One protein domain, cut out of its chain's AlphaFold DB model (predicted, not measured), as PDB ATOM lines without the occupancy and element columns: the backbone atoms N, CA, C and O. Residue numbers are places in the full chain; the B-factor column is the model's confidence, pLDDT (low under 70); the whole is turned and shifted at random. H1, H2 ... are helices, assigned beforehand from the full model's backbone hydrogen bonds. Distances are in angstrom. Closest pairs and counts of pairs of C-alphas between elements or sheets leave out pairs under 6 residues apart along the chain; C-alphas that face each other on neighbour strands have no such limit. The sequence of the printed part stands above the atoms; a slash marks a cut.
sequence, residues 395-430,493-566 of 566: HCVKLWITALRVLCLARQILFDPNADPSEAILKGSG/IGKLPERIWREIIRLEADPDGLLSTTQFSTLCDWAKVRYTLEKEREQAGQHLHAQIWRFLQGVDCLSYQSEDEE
ATOM      1  N   HIS A 395       2.291  -1.512  60.463       96.00
ATOM      2  CA  HIS A 395       2.636  -0.680  61.619       96.00
ATOM      3  C   HIS A 395       4.144  -0.634  61.921       96.00
ATOM      4  O   HIS A 395       4.553   0.098  62.816       96.00
ATOM      5  N   CYS A 396       4.974  -1.400  61.202       94.88
ATOM      6  CA  CYS A 396       6.431  -1.378  61.376       94.88
ATOM      7  C   CYS A 396       7.142  -0.197  60.691       94.88
ATOM      8  O   CYS A 396       8.340  -0.017  60.915       94.88
ATOM      9  N   VAL A 397       6.410   0.584  59.887       96.31
ATOM     10  CA  VAL A 397       6.855   1.824  59.237       96.31
ATOM     11  C   VAL A 397       5.715   2.841  59.343       96.31
ATOM     12  O   VAL A 397       4.608   2.597  58.855       96.31
ATOM     13  N   LYS A 398       5.965   3.987  59.981       96.19
ATOM     14  CA  LYS A 398       4.986   5.055  60.229       96.19
ATOM     15  C   LYS A 398       4.387   5.581  58.918       96.19
ATOM     16  O   LYS A 398       3.171   5.739  58.842       96.19
ATOM     17  N   LEU A 399       5.194   5.737  57.861       96.81
ATOM     18  CA  LEU A 399       4.717   6.123  56.520       96.81
ATOM     19  C   LEU A 399       3.585   5.215  56.000       96.81
ATOM     20  O   LEU A 399       2.568   5.701  55.506       96.81
ATOM     21  N   TRP A 400       3.736   3.893  56.135       98.06
ATOM     22  CA  TRP A 400       2.798   2.910  55.582       98.06
ATOM     23  C   TRP A 400       1.447   2.935  56.303       98.06
ATOM     24  O   TRP A 400       0.394   2.917  55.659       98.06
ATOM     25  N   ILE A 401       1.452   3.008  57.639       97.88
ATOM     26  CA  ILE A 401       0.213   3.117  58.420       97.88
ATOM     27  C   ILE A 401      -0.468   4.481  58.228       97.88
ATOM     28  O   ILE A 401      -1.697   4.534  58.172       97.88
ATOM     29  N   THR A 402       0.293   5.564  58.048       98.06
ATOM     30  CA  THR A 402      -0.240   6.896  57.722       98.06
ATOM     31  C   THR A 402      -0.912   6.915  56.345       98.06
ATOM     32  O   THR A 402      -2.056   7.355  56.234       98.06
ATOM     33  N   ALA A 403      -0.289   6.332  55.315       98.31
ATOM     34  CA  ALA A 403      -0.897   6.189  53.988       98.31
ATOM     35  C   ALA A 403      -2.238   5.423  54.029       98.31
ATOM     36  O   ALA A 403      -3.217   5.831  53.401       98.31
ATOM     37  N   LEU A 404      -2.318   4.346  54.822       98.19
ATOM     38  CA  LEU A 404      -3.564   3.594  55.029       98.19
ATOM     39  C   LEU A 404      -4.631   4.399  55.795       98.19
ATOM     40  O   LEU A 404      -5.815   4.282  55.482       98.19
ATOM     41  N   ARG A 405      -4.246   5.240  56.767       98.25
ATOM     42  CA  ARG A 405      -5.179   6.150  57.463       98.25
ATOM     43  C   ARG A 405      -5.763   7.194  56.513       98.25
ATOM     44  O   ARG A 405      -6.983   7.364  56.494       98.25
ATOM     45  N   VAL A 406      -4.918   7.828  55.693       98.38
ATOM     46  CA  VAL A 406      -5.352   8.780  54.655       98.38
ATOM     47  C   VAL A 406      -6.309   8.101  53.680       98.38
ATOM     48  O   VAL A 406      -7.389   8.638  53.450       98.38
ATOM     49  N   LEU A 407      -5.982   6.902  53.174       97.44
ATOM     50  CA  LEU A 407      -6.883   6.126  52.311       97.44
ATOM     51  C   LEU A 407      -8.253   5.925  52.973       97.44
ATOM     52  O   LEU A 407      -9.276   6.223  52.362       97.44
ATOM     53  N   CYS A 408      -8.287   5.432  54.213       97.06
ATOM     54  CA  CYS A 408      -9.530   5.133  54.925       97.06
ATOM     55  C   CYS A 408     -10.421   6.367  55.130       97.06
ATOM     56  O   CYS A 408     -11.635   6.270  54.945       97.06
ATOM     57  N   LEU A 409      -9.843   7.514  55.499       97.56
ATOM     58  CA  LEU A 409     -10.591   8.759  55.718       97.56
ATOM     59  C   LEU A 409     -11.010   9.411  54.393       97.56
ATOM     60  O   LEU A 409     -12.172   9.783  54.229       97.56
ATOM     61  N   ALA A 410     -10.118   9.455  53.401       96.94
ATOM     62  CA  ALA A 410     -10.443   9.942  52.064       96.94
ATOM     63  C   ALA A 410     -11.532   9.088  51.389       96.94
ATOM     64  O   ALA A 410     -12.428   9.643  50.758       96.94
ATOM     65  N   ARG A 411     -11.536   7.761  51.580       95.06
ATOM     66  CA  ARG A 411     -12.575   6.854  51.055       95.06
ATOM     67  C   ARG A 411     -13.944   7.093  51.709       95.06
ATOM     68  O   ARG A 411     -14.959   6.872  51.063       95.06
ATOM     69  N   GLN A 412     -13.991   7.555  52.960       94.75
ATOM     70  CA  GLN A 412     -15.249   7.877  53.651       94.75
ATOM     71  C   GLN A 412     -15.818   9.251  53.267       94.75
ATOM     72  O   GLN A 412     -17.033   9.427  53.270       94.75
ATOM     73  N   ILE A 413     -14.951  10.221  52.959       94.69
ATOM     74  CA  ILE A 413     -15.335  11.632  52.779       94.69
ATOM     75  C   ILE A 413     -15.407  12.034  51.300       94.69
ATOM     76  O   ILE A 413     -16.321  12.758  50.912       94.69
ATOM     77  N   LEU A 414     -14.441  11.599  50.483       94.25
ATOM     78  CA  LEU A 414     -14.230  12.072  49.108       94.25
ATOM     79  C   LEU A 414     -14.771  11.121  48.029       94.25
ATOM     80  O   LEU A 414     -14.757  11.488  46.858       94.25
ATOM     81  N   PHE A 415     -15.196   9.906  48.383       93.44
ATOM     82  CA  PHE A 415     -15.634   8.907  47.405       93.44
ATOM     83  C   PHE A 415     -16.850   9.378  46.595       93.44
ATOM     84  O   PHE A 415     -17.916   9.629  47.156       93.44
ATOM     85  N   ASP A 416     -16.690   9.432  45.272       88.00
ATOM     86  CA  ASP A 416     -17.765   9.712  44.319       88.00
ATOM     87  C   ASP A 416     -17.995   8.453  43.460       88.00
ATOM     88  O   ASP A 416     -17.123   8.065  42.671       88.00
ATOM     89  N   PRO A 417     -19.161   7.788  43.578       84.75
ATOM     90  CA  PRO A 417     -19.462   6.577  42.819       84.75
ATOM     91  C   PRO A 417     -19.597   6.809  41.305       84.75
ATOM     92  O   PRO A 417     -19.660   5.818  40.570       84.75
ATOM     93  N   ASN A 418     -19.656   8.070  40.857       84.75
ATOM     94  CA  ASN A 418     -19.790   8.494  39.463       84.75
ATOM     95  C   ASN A 418     -18.500   9.099  38.880       84.75
ATOM     96  O   ASN A 418     -18.495   9.437  37.697       84.75
ATOM     97  N   ALA A 419     -17.428   9.249  39.670       80.81
ATOM     98  CA  ALA A 419     -16.171   9.812  39.182       80.81
ATOM     99  C   ALA A 419     -15.590   8.973  38.031       80.81
ATOM    100  O   ALA A 419     -15.441   7.750  38.149       80.81
ATOM    101  N   ASP A 420     -15.246   9.641  36.929       74.81
ATOM    102  CA  ASP A 420     -14.743   9.000  35.716       74.81
ATOM    103  C   ASP A 420     -13.376   8.326  35.979       74.81
ATOM    104  O   ASP A 420     -12.434   8.988  36.432       74.81
ATOM    105  N   PRO A 421     -13.217   7.016  35.687       70.69
ATOM    106  CA  PRO A 421     -11.937   6.318  35.799       70.69
ATOM    107  C   PRO A 421     -10.770   6.982  35.052       70.69
ATOM    108  O   PRO A 421      -9.619   6.829  35.469       70.69
ATOM    109  N   SER A 422     -11.041   7.698  33.960       66.81
ATOM    110  CA  SER A 422     -10.016   8.311  33.110       66.81
ATOM    111  C   SER A 422      -9.237   9.434  33.807       66.81
ATOM    112  O   SER A 422      -8.021   9.519  33.612       66.81
ATOM    113  N   GLU A 423      -9.865  10.223  34.689       60.88
ATOM    114  CA  GLU A 423      -9.176  11.305  35.411       60.88
ATOM    115  C   GLU A 423      -8.093  10.787  36.372       60.88
ATOM    116  O   GLU A 423      -7.024  11.392  36.488       60.88
ATOM    117  N   ALA A 424      -8.341   9.661  37.052       56.31
ATOM    118  CA  ALA A 424      -7.377   9.079  37.990       56.31
ATOM    119  C   ALA A 424      -6.219   8.366  37.280       56.31
ATOM    120  O   ALA A 424      -5.076   8.433  37.737       56.31
ATOM    121  N   ILE A 425      -6.491   7.698  36.153       57.44
ATOM    122  CA  ILE A 425      -5.459   6.972  35.400       57.44
ATOM    123  C   ILE A 425      -4.429   7.952  34.821       57.44
ATOM    124  O   ILE A 425      -3.229   7.723  34.969       57.44
ATOM    125  N   LEU A 426      -4.880   9.072  34.244       54.69
ATOM    126  CA  LEU A 426      -4.002  10.070  33.619       54.69
ATOM    127  C   LEU A 426      -3.069  10.785  34.609       54.69
ATOM    128  O   LEU A 426      -1.958  11.148  34.231       54.69
ATOM    129  N   LYS A 427      -3.485  10.968  35.869       55.75
ATOM    130  CA  LYS A 427      -2.668  11.633  36.902       55.75
ATOM    131  C   LYS A 427      -1.715  10.676  37.627       55.75
ATOM    132  O   LYS A 427      -0.636  11.095  38.028       55.75
ATOM    133  N   GLY A 428      -2.084   9.401  37.779       46.25
ATOM    134  CA  GLY A 428      -1.296   8.426  38.546       46.25
ATOM    135  C   GLY A 428      -0.266   7.611  37.751       46.25
ATOM    136  O   GLY A 428       0.674   7.093  38.347       46.25
ATOM    137  N   SER A 429      -0.412   7.441  36.427       45.22
ATOM    138  CA  SER A 429       0.324   6.390  35.691       45.22
ATOM    139  C   SER A 429       1.536   6.845  34.865       45.22
ATOM    140  O   SER A 429       1.926   6.152  33.924       45.22
ATOM    141  N   GLY A 430       2.164   7.978  35.195       43.72
ATOM    142  CA  GLY A 430       3.342   8.478  34.469       43.72
ATOM    143  C   GLY A 430       4.578   7.562  34.533       43.72
ATOM    144  O   GLY A 430       5.466   7.668  33.687       43.72
ATOM    145  N   ILE A 493     -19.958  16.136  51.714       84.00
ATOM    146  CA  ILE A 493     -20.646  16.245  53.003       84.00
ATOM    147  C   ILE A 493     -20.448  17.662  53.579       84.00
ATOM    148  O   ILE A 493     -19.364  18.245  53.507       84.00
ATOM    149  N   GLY A 494     -21.526  18.264  54.087       84.56
ATOM    150  CA  GLY A 494     -21.501  19.625  54.639       84.56
ATOM    151  C   GLY A 494     -21.354  20.768  53.620       84.56
ATOM    152  O   GLY A 494     -21.247  21.915  54.041       84.56
ATOM    153  N   LYS A 495     -21.372  20.495  52.305       89.50
ATOM    154  CA  LYS A 495     -21.144  21.479  51.221       89.50
ATOM    155  C   LYS A 495     -19.768  22.165  51.264       89.50
ATOM    156  O   LYS A 495     -19.594  23.228  50.668       89.50
ATOM    157  N   LEU A 496     -18.791  21.584  51.963       90.56
ATOM    158  CA  LEU A 496     -17.434  22.127  52.006       90.56
ATOM    159  C   LEU A 496     -16.698  21.841  50.682       90.56
ATOM    160  O   LEU A 496     -16.808  20.727  50.161       90.56
ATOM    161  N   PRO A 497     -15.918  22.798  50.143       92.38
ATOM    162  CA  PRO A 497     -15.074  22.555  48.976       92.38
ATOM    163  C   PRO A 497     -14.062  21.432  49.229       92.38
ATOM    164  O   PRO A 497     -13.493  21.345  50.316       92.38
ATOM    165  N   GLU A 498     -13.756  20.635  48.203       92.62
ATOM    166  CA  GLU A 498     -12.839  19.486  48.308       92.62
ATOM    167  C   GLU A 498     -11.487  19.840  48.945       92.62
ATOM    168  O   GLU A 498     -10.996  19.099  49.794       92.62
ATOM    169  N   ARG A 499     -10.910  21.004  48.608       94.94
ATOM    170  CA  ARG A 499      -9.643  21.474  49.196       94.94
ATOM    171  C   ARG A 499      -9.686  21.574  50.727       94.94
ATOM    172  O   ARG A 499      -8.675  21.342  51.374       94.94
ATOM    173  N   ILE A 500     -10.848  21.907  51.297       95.88
ATOM    174  CA  ILE A 500     -11.047  22.000  52.748       95.88
ATOM    175  C   ILE A 500     -11.118  20.596  53.348       95.88
ATOM    176  O   ILE A 500     -10.484  20.337  54.365       95.88
ATOM    177  N   TRP A 501     -11.817  19.666  52.691       95.94
ATOM    178  CA  TRP A 501     -11.850  18.269  53.124       95.94
ATOM    179  C   TRP A 501     -10.480  17.591  53.053       95.94
ATOM    180  O   TRP A 501     -10.123  16.882  53.990       95.94
ATOM    181  N   ARG A 502      -9.684  17.844  52.005       96.81
ATOM    182  CA  ARG A 502      -8.292  17.371  51.925       96.81
ATOM    183  C   ARG A 502      -7.446  17.883  53.090       96.81
ATOM    184  O   ARG A 502      -6.729  17.093  53.688       96.81
ATOM    185  N   GLU A 503      -7.562  19.160  53.443       97.19
ATOM    186  CA  GLU A 503      -6.798  19.721  54.561       97.19
ATOM    187  C   GLU A 503      -7.251  19.152  55.918       97.19
ATOM    188  O   GLU A 503      -6.414  18.803  56.745       97.19
ATOM    189  N   ILE A 504      -8.557  18.938  56.123       97.31
ATOM    190  CA  ILE A 504      -9.078  18.233  57.309       97.31
ATOM    191  C   ILE A 504      -8.521  16.801  57.389       97.31
ATOM    192  O   ILE A 504      -8.072  16.377  58.451       97.31
ATOM    193  N   ILE A 505      -8.509  16.059  56.273       98.06
ATOM    194  CA  ILE A 505      -7.943  14.700  56.216       98.06
ATOM    195  C   ILE A 505      -6.442  14.728  56.518       98.06
ATOM    196  O   ILE A 505      -5.972  13.853  57.235       98.06
ATOM    197  N   ARG A 506      -5.693  15.715  56.012       97.62
ATOM    198  CA  ARG A 506      -4.259  15.871  56.296       97.62
ATOM    199  C   ARG A 506      -4.014  16.068  57.791       97.62
ATOM    200  O   ARG A 506      -3.253  15.303  58.369       97.62
ATOM    201  N   LEU A 507      -4.702  17.026  58.412       97.19
ATOM    202  CA  LEU A 507      -4.548  17.348  59.835       97.19
ATOM    203  C   LEU A 507      -4.901  16.172  60.767       97.19
ATOM    204  O   LEU A 507      -4.272  16.021  61.808       97.19
ATOM    205  N   GLU A 508      -5.884  15.343  60.402       97.69
ATOM    206  CA  GLU A 508      -6.304  14.176  61.197       97.69
ATOM    207  C   GLU A 508      -5.434  12.930  60.938       97.69
ATOM    208  O   GLU A 508      -5.043  12.217  61.862       97.69
ATOM    209  N   ALA A 509      -5.148  12.627  59.669       97.50
ATOM    210  CA  ALA A 509      -4.523  11.368  59.267       97.50
ATOM    211  C   ALA A 509      -2.990  11.421  59.255       97.50
ATOM    212  O   ALA A 509      -2.353  10.396  59.512       97.50
ATOM    213  N   ASP A 510      -2.427  12.590  58.939       97.19
ATOM    214  CA  ASP A 510      -0.993  12.850  58.786       97.19
ATOM    215  C   ASP A 510      -0.565  14.159  59.498       97.19
ATOM    216  O   ASP A 510      -0.051  15.084  58.861       97.19
ATOM    217  N   PRO A 511      -0.775  14.267  60.827       94.62
ATOM    218  CA  PRO A 511      -0.471  15.482  61.593       94.62
ATOM    219  C   PRO A 511       1.027  15.824  61.625       94.62
ATOM    220  O   PRO A 511       1.390  16.981  61.817       94.62
ATOM    221  N   ASP A 512       1.891  14.823  61.429       91.06
ATOM    222  CA  ASP A 512       3.351  14.967  61.397       91.06
ATOM    223  C   ASP A 512       3.872  15.346  59.987       91.06
ATOM    224  O   ASP A 512       5.083  15.501  59.797       91.06
ATOM    225  N   GLY A 513       2.982  15.451  58.985       93.94
ATOM    226  CA  GLY A 513       3.319  15.743  57.590       93.94
ATOM    227  C   GLY A 513       4.336  14.758  57.016       93.94
ATOM    228  O   GLY A 513       5.391  15.168  56.537       93.94
ATOM    229  N   LEU A 514       4.097  13.453  57.157       94.31
ATOM    230  CA  LEU A 514       5.005  12.381  56.740       94.31
ATOM    231  C   LEU A 514       4.961  12.125  55.237       94.31
ATOM    232  O   LEU A 514       5.999  11.817  54.648       94.31
ATOM    233  N   LEU A 515       3.774  12.237  54.643       95.81
ATOM    234  CA  LEU A 515       3.543  12.076  53.215       95.81
ATOM    235  C   LEU A 515       3.918  13.370  52.494       95.81
ATOM    236  O   LEU A 515       3.513  14.456  52.911       95.81
ATOM    237  N   SER A 516       4.623  13.258  51.366       94.19
ATOM    238  CA  SER A 516       4.803  14.408  50.474       94.19
ATOM    239  C   SER A 516       3.442  14.915  49.977       94.19
ATOM    240  O   SER A 516       2.459  14.164  49.915       94.19
ATOM    241  N   THR A 517       3.367  16.176  49.542       94.00
ATOM    242  CA  THR A 517       2.141  16.711  48.914       94.00
ATOM    243  C   THR A 517       1.672  15.844  47.735       94.00
ATOM    244  O   THR A 517       0.472  15.593  47.594       94.00
ATOM    245  N   THR A 518       2.607  15.291  46.957       93.88
ATOM    246  CA  THR A 518       2.342  14.364  45.846       93.88
ATOM    247  C   THR A 518       1.766  13.028  46.319       93.88
ATOM    248  O   THR A 518       0.747  12.583  45.784       93.88
ATOM    249  N   GLN A 519       2.351  12.400  47.346       95.75
ATOM    250  CA  GLN A 519       1.834  11.162  47.948       95.75
ATOM    251  C   GLN A 519       0.433  11.375  48.525       95.75
ATOM    252  O   GLN A 519      -0.490  10.620  48.219       95.75
ATOM    253  N   PHE A 520       0.244  12.447  49.297       97.31
ATOM    254  CA  PHE A 520      -1.040  12.792  49.896       97.31
ATOM    255  C   PHE A 520      -2.128  13.050  48.839       97.31
ATOM    256  O   PHE A 520      -3.253  12.556  48.973       97.31
ATOM    257  N   SER A 521      -1.807  13.773  47.756       95.69
ATOM    258  CA  SER A 521      -2.760  13.973  46.659       95.69
ATOM    259  C   SER A 521      -3.090  12.658  45.960       95.69
ATOM    260  O   SER A 521      -4.266  12.356  45.782       95.69
ATOM    261  N   THR A 522      -2.074  11.851  45.639       95.44
ATOM    262  CA  THR A 522      -2.234  10.545  44.980       95.44
ATOM    263  C   THR A 522      -3.124   9.610  45.798       95.44
ATOM    264  O   THR A 522      -4.021   8.981  45.243       95.44
ATOM    265  N   LEU A 523      -2.952   9.572  47.124       97.00
ATOM    266  CA  LEU A 523      -3.807   8.819  48.046       97.00
ATOM    267  C   LEU A 523      -5.263   9.300  48.026       97.00
ATOM    268  O   LEU A 523      -6.182   8.483  47.943       97.00
ATOM    269  N   CYS A 524      -5.486  10.616  48.076       96.56
ATOM    270  CA  CYS A 524      -6.832  11.188  48.009       96.56
ATOM    271  C   CYS A 524      -7.507  10.895  46.662       96.56
ATOM    272  O   CYS A 524      -8.671  10.498  46.633       96.56
ATOM    273  N   ASP A 525      -6.789  11.052  45.550       93.75
ATOM    274  CA  ASP A 525      -7.321  10.808  44.207       93.75
ATOM    275  C   ASP A 525      -7.556   9.308  43.946       93.75
ATOM    276  O   ASP A 525      -8.581   8.936  43.370       93.75
ATOM    277  N   TRP A 526      -6.703   8.427  44.483       94.25
ATOM    278  CA  TRP A 526      -6.937   6.979  44.516       94.25
ATOM    279  C   TRP A 526      -8.203   6.623  45.307       94.25
ATOM    280  O   TRP A 526      -8.999   5.788  44.870       94.25
ATOM    281  N   ALA A 527      -8.425   7.255  46.462       94.94
ATOM    282  CA  ALA A 527      -9.574   6.980  47.320       94.94
ATOM    283  C   ALA A 527     -10.919   7.392  46.693       94.94
ATOM    284  O   ALA A 527     -11.931   6.732  46.931       94.94
ATOM    285  N   LYS A 528     -10.952   8.445  45.870       93.06
ATOM    286  CA  LYS A 528     -12.193   8.939  45.250       93.06
ATOM    287  C   LYS A 528     -12.851   7.958  44.287       93.06
ATOM    288  O   LYS A 528     -14.072   7.855  44.264       93.06
ATOM    289  N   VAL A 529     -12.049   7.307  43.444       89.75
ATOM    290  CA  VAL A 529     -12.541   6.736  42.184       89.75
ATOM    291  C   VAL A 529     -12.945   5.272  42.334       89.75
ATOM    292  O   VAL A 529     -12.191   4.437  42.832       89.75
ATOM    293  N   ARG A 530     -14.134   4.928  41.829       88.88
ATOM    294  CA  ARG A 530     -14.701   3.570  41.874       88.88
ATOM    295  C   ARG A 530     -13.798   2.490  41.263       88.88
ATOM    296  O   ARG A 530     -13.740   1.381  41.784       88.88
ATOM    297  N   TYR A 531     -13.055   2.816  40.210       90.12
ATOM    298  CA  TYR A 531     -12.111   1.899  39.562       90.12
ATOM    299  C   TYR A 531     -11.023   1.358  40.512       90.12
ATOM    300  O   TYR A 531     -10.573   0.222  40.350       90.12
ATOM    301  N   THR A 532     -10.617   2.113  41.543       90.62
ATOM    302  CA  THR A 532      -9.629   1.610  42.512       90.62
ATOM    303  C   THR A 532     -10.225   0.564  43.453       90.62
ATOM    304  O   THR A 532      -9.548  -0.420  43.740       90.62
ATOM    305  N   LEU A 533     -11.510   0.678  43.829       89.75
ATOM    306  CA  LEU A 533     -12.229  -0.396  44.537       89.75
ATOM    307  C   LEU A 533     -12.281  -1.679  43.705       89.75
ATOM    308  O   LEU A 533     -12.211  -2.774  44.254       89.75
ATOM    309  N   GLU A 534     -12.422  -1.568  42.384       89.75
ATOM    310  CA  GLU A 534     -12.481  -2.738  41.503       89.75
ATOM    311  C   GLU A 534     -11.119  -3.444  41.431       89.75
ATOM    312  O   GLU A 534     -11.071  -4.660  41.620       89.75
ATOM    313  N   LYS A 535     -10.015  -2.688  41.324       88.94
ATOM    314  CA  LYS A 535      -8.639  -3.208  41.463       88.94
ATOM    315  C   LYS A 535      -8.339  -3.811  42.836       88.94
ATOM    316  O   LYS A 535      -7.646  -4.822  42.925       88.94
ATOM    317  N   GLU A 536      -8.821  -3.201  43.914       90.06
ATOM    318  CA  GLU A 536      -8.682  -3.736  45.275       90.06
ATOM    319  C   GLU A 536      -9.485  -5.038  45.428       90.06
ATOM    320  O   GLU A 536      -8.987  -6.028  45.966       90.06
ATOM    321  N   ARG A 537     -10.695  -5.096  44.856       91.56
ATOM    322  CA  ARG A 537     -11.547  -6.294  44.840       91.56
ATOM    323  C   ARG A 537     -10.934  -7.445  44.037       91.56
ATOM    324  O   ARG A 537     -11.051  -8.589  44.463       91.56
ATOM    325  N   GLU A 538     -10.248  -7.172  42.925       93.19
ATOM    326  CA  GLU A 538      -9.456  -8.181  42.195       93.19
ATOM    327  C   GLU A 538      -8.353  -8.808  43.071       93.19
ATOM    328  O   GLU A 538      -7.983  -9.969  42.885       93.19
ATOM    329  N   GLN A 539      -7.849  -8.067  44.062       91.50
ATOM    330  CA  GLN A 539      -6.829  -8.535  45.003       91.50
ATOM    331  C   GLN A 539      -7.410  -9.196  46.262       91.50
ATOM    332  O   GLN A 539      -6.653  -9.825  47.000       91.50
ATOM    333  N   ALA A 540      -8.727  -9.137  46.495       91.50
ATOM    334  CA  ALA A 540      -9.366  -9.620  47.726       91.50
ATOM    335  C   ALA A 540      -9.128 -11.118  48.025       91.50
ATOM    336  O   ALA A 540      -9.189 -11.531  49.180       91.50
ATOM    337  N   GLY A 541      -8.822 -11.931  47.006       93.56
ATOM    338  CA  GLY A 541      -8.448 -13.345  47.160       93.56
ATOM    339  C   GLY A 541      -6.989 -13.602  47.572       93.56
ATOM    340  O   GLY A 541      -6.589 -14.756  47.701       93.56
ATOM    341  N   GLN A 542      -6.169 -12.561  47.735       96.25
ATOM    342  CA  GLN A 542      -4.748 -12.661  48.086       96.25
ATOM    343  C   GLN A 542      -4.524 -12.415  49.585       96.25
ATOM    344  O   GLN A 542      -5.386 -11.869  50.270       96.25
ATOM    345  N   HIS A 543      -3.353 -12.769  50.119       96.94
ATOM    346  CA  HIS A 543      -3.025 -12.468  51.517       96.94
ATOM    347  C   HIS A 543      -2.978 -10.956  51.785       96.94
ATOM    348  O   HIS A 543      -2.425 -10.203  50.985       96.94
ATOM    349  N   LEU A 544      -3.486 -10.526  52.946       96.44
ATOM    350  CA  LEU A 544      -3.619  -9.113  53.328       96.44
ATOM    351  C   LEU A 544      -2.321  -8.301  53.152       96.44
ATOM    352  O   LEU A 544      -2.359  -7.212  52.589       96.44
ATOM    353  N   HIS A 545      -1.166  -8.843  53.550       96.75
ATOM    354  CA  HIS A 545       0.129  -8.171  53.375       96.75
ATOM    355  C   HIS A 545       0.463  -7.884  51.901       96.75
ATOM    356  O   HIS A 545       1.036  -6.845  51.589       96.75
ATOM    357  N   ALA A 546       0.067  -8.770  50.981       96.62
ATOM    358  CA  ALA A 546       0.309  -8.628  49.548       96.62
ATOM    359  C   ALA A 546      -0.698  -7.682  48.868       96.62
ATOM    360  O   ALA A 546      -0.370  -7.094  47.834       96.62
ATOM    361  N   GLN A 547      -1.896  -7.518  49.448       96.38
ATOM    362  CA  GLN A 547      -2.845  -6.465  49.070       96.38
ATOM    363  C   GLN A 547      -2.300  -5.094  49.501       96.38
ATOM    364  O   GLN A 547      -2.145  -4.198  48.674       96.38
ATOM    365  N   ILE A 548      -1.904  -4.960  50.777       97.06
ATOM    366  CA  ILE A 548      -1.316  -3.732  51.338       97.06
ATOM    367  C   ILE A 548      -0.052  -3.326  50.571       97.06
ATOM    368  O   ILE A 548       0.070  -2.169  50.184       97.06
ATOM    369  N   TRP A 549       0.861  -4.265  50.296       96.94
ATOM    370  CA  TRP A 549       2.089  -3.972  49.553       96.94
ATOM    371  C   TRP A 549       1.802  -3.430  48.144       96.94
ATOM    372  O   TRP A 549       2.372  -2.414  47.754       96.94
ATOM    373  N   ARG A 550       0.875  -4.050  47.397       95.38
ATOM    374  CA  ARG A 550       0.483  -3.562  46.060       95.38
ATOM    375  C   ARG A 550      -0.223  -2.217  46.100       95.38
ATOM    376  O   ARG A 550      -0.006  -1.414  45.197       95.38
ATOM    377  N   PHE A 551      -1.055  -1.978  47.112       95.94
ATOM    378  CA  PHE A 551      -1.659  -0.670  47.329       95.94
ATOM    379  C   PHE A 551      -0.573   0.390  47.552       95.94
ATOM    380  O   PHE A 551      -0.483   1.318  46.756       95.94
ATOM    381  N   LEU A 552       0.302   0.203  48.550       97.12
ATOM    382  CA  LEU A 552       1.386   1.139  48.875       97.12
ATOM    383  C   LEU A 552       2.324   1.376  47.682       97.12
ATOM    384  O   LEU A 552       2.746   2.507  47.461       97.12
ATOM    385  N   GLN A 553       2.606   0.341  46.884       95.06
ATOM    386  CA  GLN A 553       3.362   0.467  45.637       95.06
ATOM    387  C   GLN A 553       2.617   1.294  44.578       95.06
ATOM    388  O   GLN A 553       3.229   2.106  43.892       95.06
ATOM    389  N   GLY A 554       1.305   1.091  44.431       93.38
ATOM    390  CA  GLY A 554       0.467   1.783  43.448       93.38
ATOM    391  C   GLY A 554       0.245   3.274  43.728       93.38
ATOM    392  O   GLY A 554      -0.111   4.001  42.805       93.38
ATOM    393  N   VAL A 555       0.477   3.719  44.966       94.94
ATOM    394  CA  VAL A 555       0.398   5.128  45.409       94.94
ATOM    395  C   VAL A 555       1.763   5.709  45.818       94.94
ATOM    396  O   VAL A 555       1.824   6.755  46.457       94.94
ATOM    397  N   ASP A 556       2.855   5.010  45.484       95.12
ATOM    398  CA  ASP A 556       4.254   5.358  45.789       95.12
ATOM    399  C   ASP A 556       4.536   5.710  47.267       95.12
ATOM    400  O   ASP A 556       5.370   6.553  47.585       95.12
ATOM    401  N   CYS A 557       3.845   5.045  48.198       96.94
ATOM    402  CA  CYS A 557       3.991   5.227  49.650       96.94
ATOM    403  C   CYS A 557       4.840   4.131  50.321       96.94
ATOM    404  O   CYS A 557       4.779   3.959  51.537       96.94
ATOM    405  N   LEU A 558       5.633   3.374  49.552       96.19
ATOM    406  CA  LEU A 558       6.625   2.446  50.113       96.19
ATOM    407  C   LEU A 558       7.865   3.177  50.651       96.19
ATOM    408  O   LEU A 558       8.481   2.694  51.601       96.19
ATOM    409  N   SER A 559       8.192   4.352  50.099       93.62
ATOM    410  CA  SER A 559       9.349   5.167  50.484       93.62
ATOM    411  C   SER A 559       9.022   6.639  50.681       93.62
ATOM    412  O   SER A 559       8.167   7.179  49.988       93.62
ATOM    413  N   TYR A 560       9.754   7.309  51.572       91.38
ATOM    414  CA  TYR A 560       9.749   8.769  51.640       91.38
ATOM    415  C   TYR A 560      10.287   9.357  50.326       91.38
ATOM    416  O   TYR A 560      11.358   8.961  49.862       91.38
ATOM    417  N   GLN A 561       9.544  10.292  49.735       88.31
ATOM    418  CA  GLN A 561      10.009  11.105  48.611       88.31
ATOM    419  C   GLN A 561      10.829  12.294  49.137       88.31
ATOM    420  O   GLN A 561      10.583  12.770  50.250       88.31
ATOM    421  N   SER A 562      11.790  12.784  48.349       79.44
ATOM    422  CA  SER A 562      12.261  14.158  48.523       79.44
ATOM    423  C   SER A 562      11.128  15.105  48.142       79.44
ATOM    424  O   SER A 562      10.430  14.887  47.152       79.44
ATOM    425  N   GLU A 563      10.939  16.153  48.935       73.19
ATOM    426  CA  GLU A 563      10.288  17.356  48.435       73.19
ATOM    427  C   GLU A 563      11.346  18.054  47.584       73.19
ATOM    428  O   GLU A 563      12.256  18.700  48.103       73.19
ATOM    429  N   ASP A 564      11.300  17.791  46.280       55.31
ATOM    430  CA  ASP A 564      12.069  18.563  45.315       55.31
ATOM    431  C   ASP A 564      11.503  19.997  45.369       55.31
ATOM    432  O   ASP A 564      10.292  20.178  45.250       55.31
ATOM    433  N   GLU A 565      12.353  20.994  45.649       47.78
ATOM    434  CA  GLU A 565      11.944  22.404  45.762       47.78
ATOM    435  C   GLU A 565      11.369  22.870  44.398       47.78
ATOM    436  O   GLU A 565      12.123  22.953  43.426       47.78
ATOM    437  N   GLU A 566      10.044  23.107  44.327       41.00
ATOM    438  CA  GLU A 566       9.316  23.641  43.145       41.00
ATOM    439  C   GLU A 566       9.674  25.105  42.821       41.00
ATOM    440  O   GLU A 566       9.770  25.923  43.767       41.00
TER     441      GLU A 566
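This is residues 395 to 430 and 493 to 566 of the 566 residues of an uncharacterized protein of Pyronema omphalodes (strain CBS 100304) (UniProt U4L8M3). Helices H1 and H4 cross at the core, with H3 packed on H1, H2 beyond H4, and H5 and H6 folded back as an arm whose residues 540 to 546 stick out. The printed part has 110 residues, 69 of them in six named helices, H1 to H6 in order along the chain, with no named strand; its class is all helix, and it is compact, with a radius of gyration of the C-alphas of 13.7 A and spans of 36 by 33 by 26 A.

H1, residues 398 to 413, touches H4, residues 517 to 528, at a steep tilt of 42 degrees; closest C-alphas, Arg 411 and Ala 527, 4.8 A. H1 touches H3, residues 498 to 509; closest C-alphas, Val 406 and Ala 509, 5.4 A. H4, with residues 522 to 526 alone, only just touches H2, residues 421 to 428, with 3 pairs of C-alphas within 8 A; closest, Asp 525 and Ala 424, 6.5 A. H5, residues 530 to 539, and H6, residues 544 to 554, form a helical hairpin; closest C-alphas, Gln 539 and Gln 547, 6.1 A. Every O i to N i+4 pair is within hydrogen-bond range except in H2, 3 of 4.

H1 spans 22.6 A from C-alpha 398 at (4.986, 5.055, 60.229); H6 ends at C-alpha 554 at (0.467, 1.783, 43.448).

Residues 431 to 492 are cut out, C-alphas 430 and 493 lying 31.3 A apart. Residues 422 to 430 and 564 to 566 have pLDDT under 70.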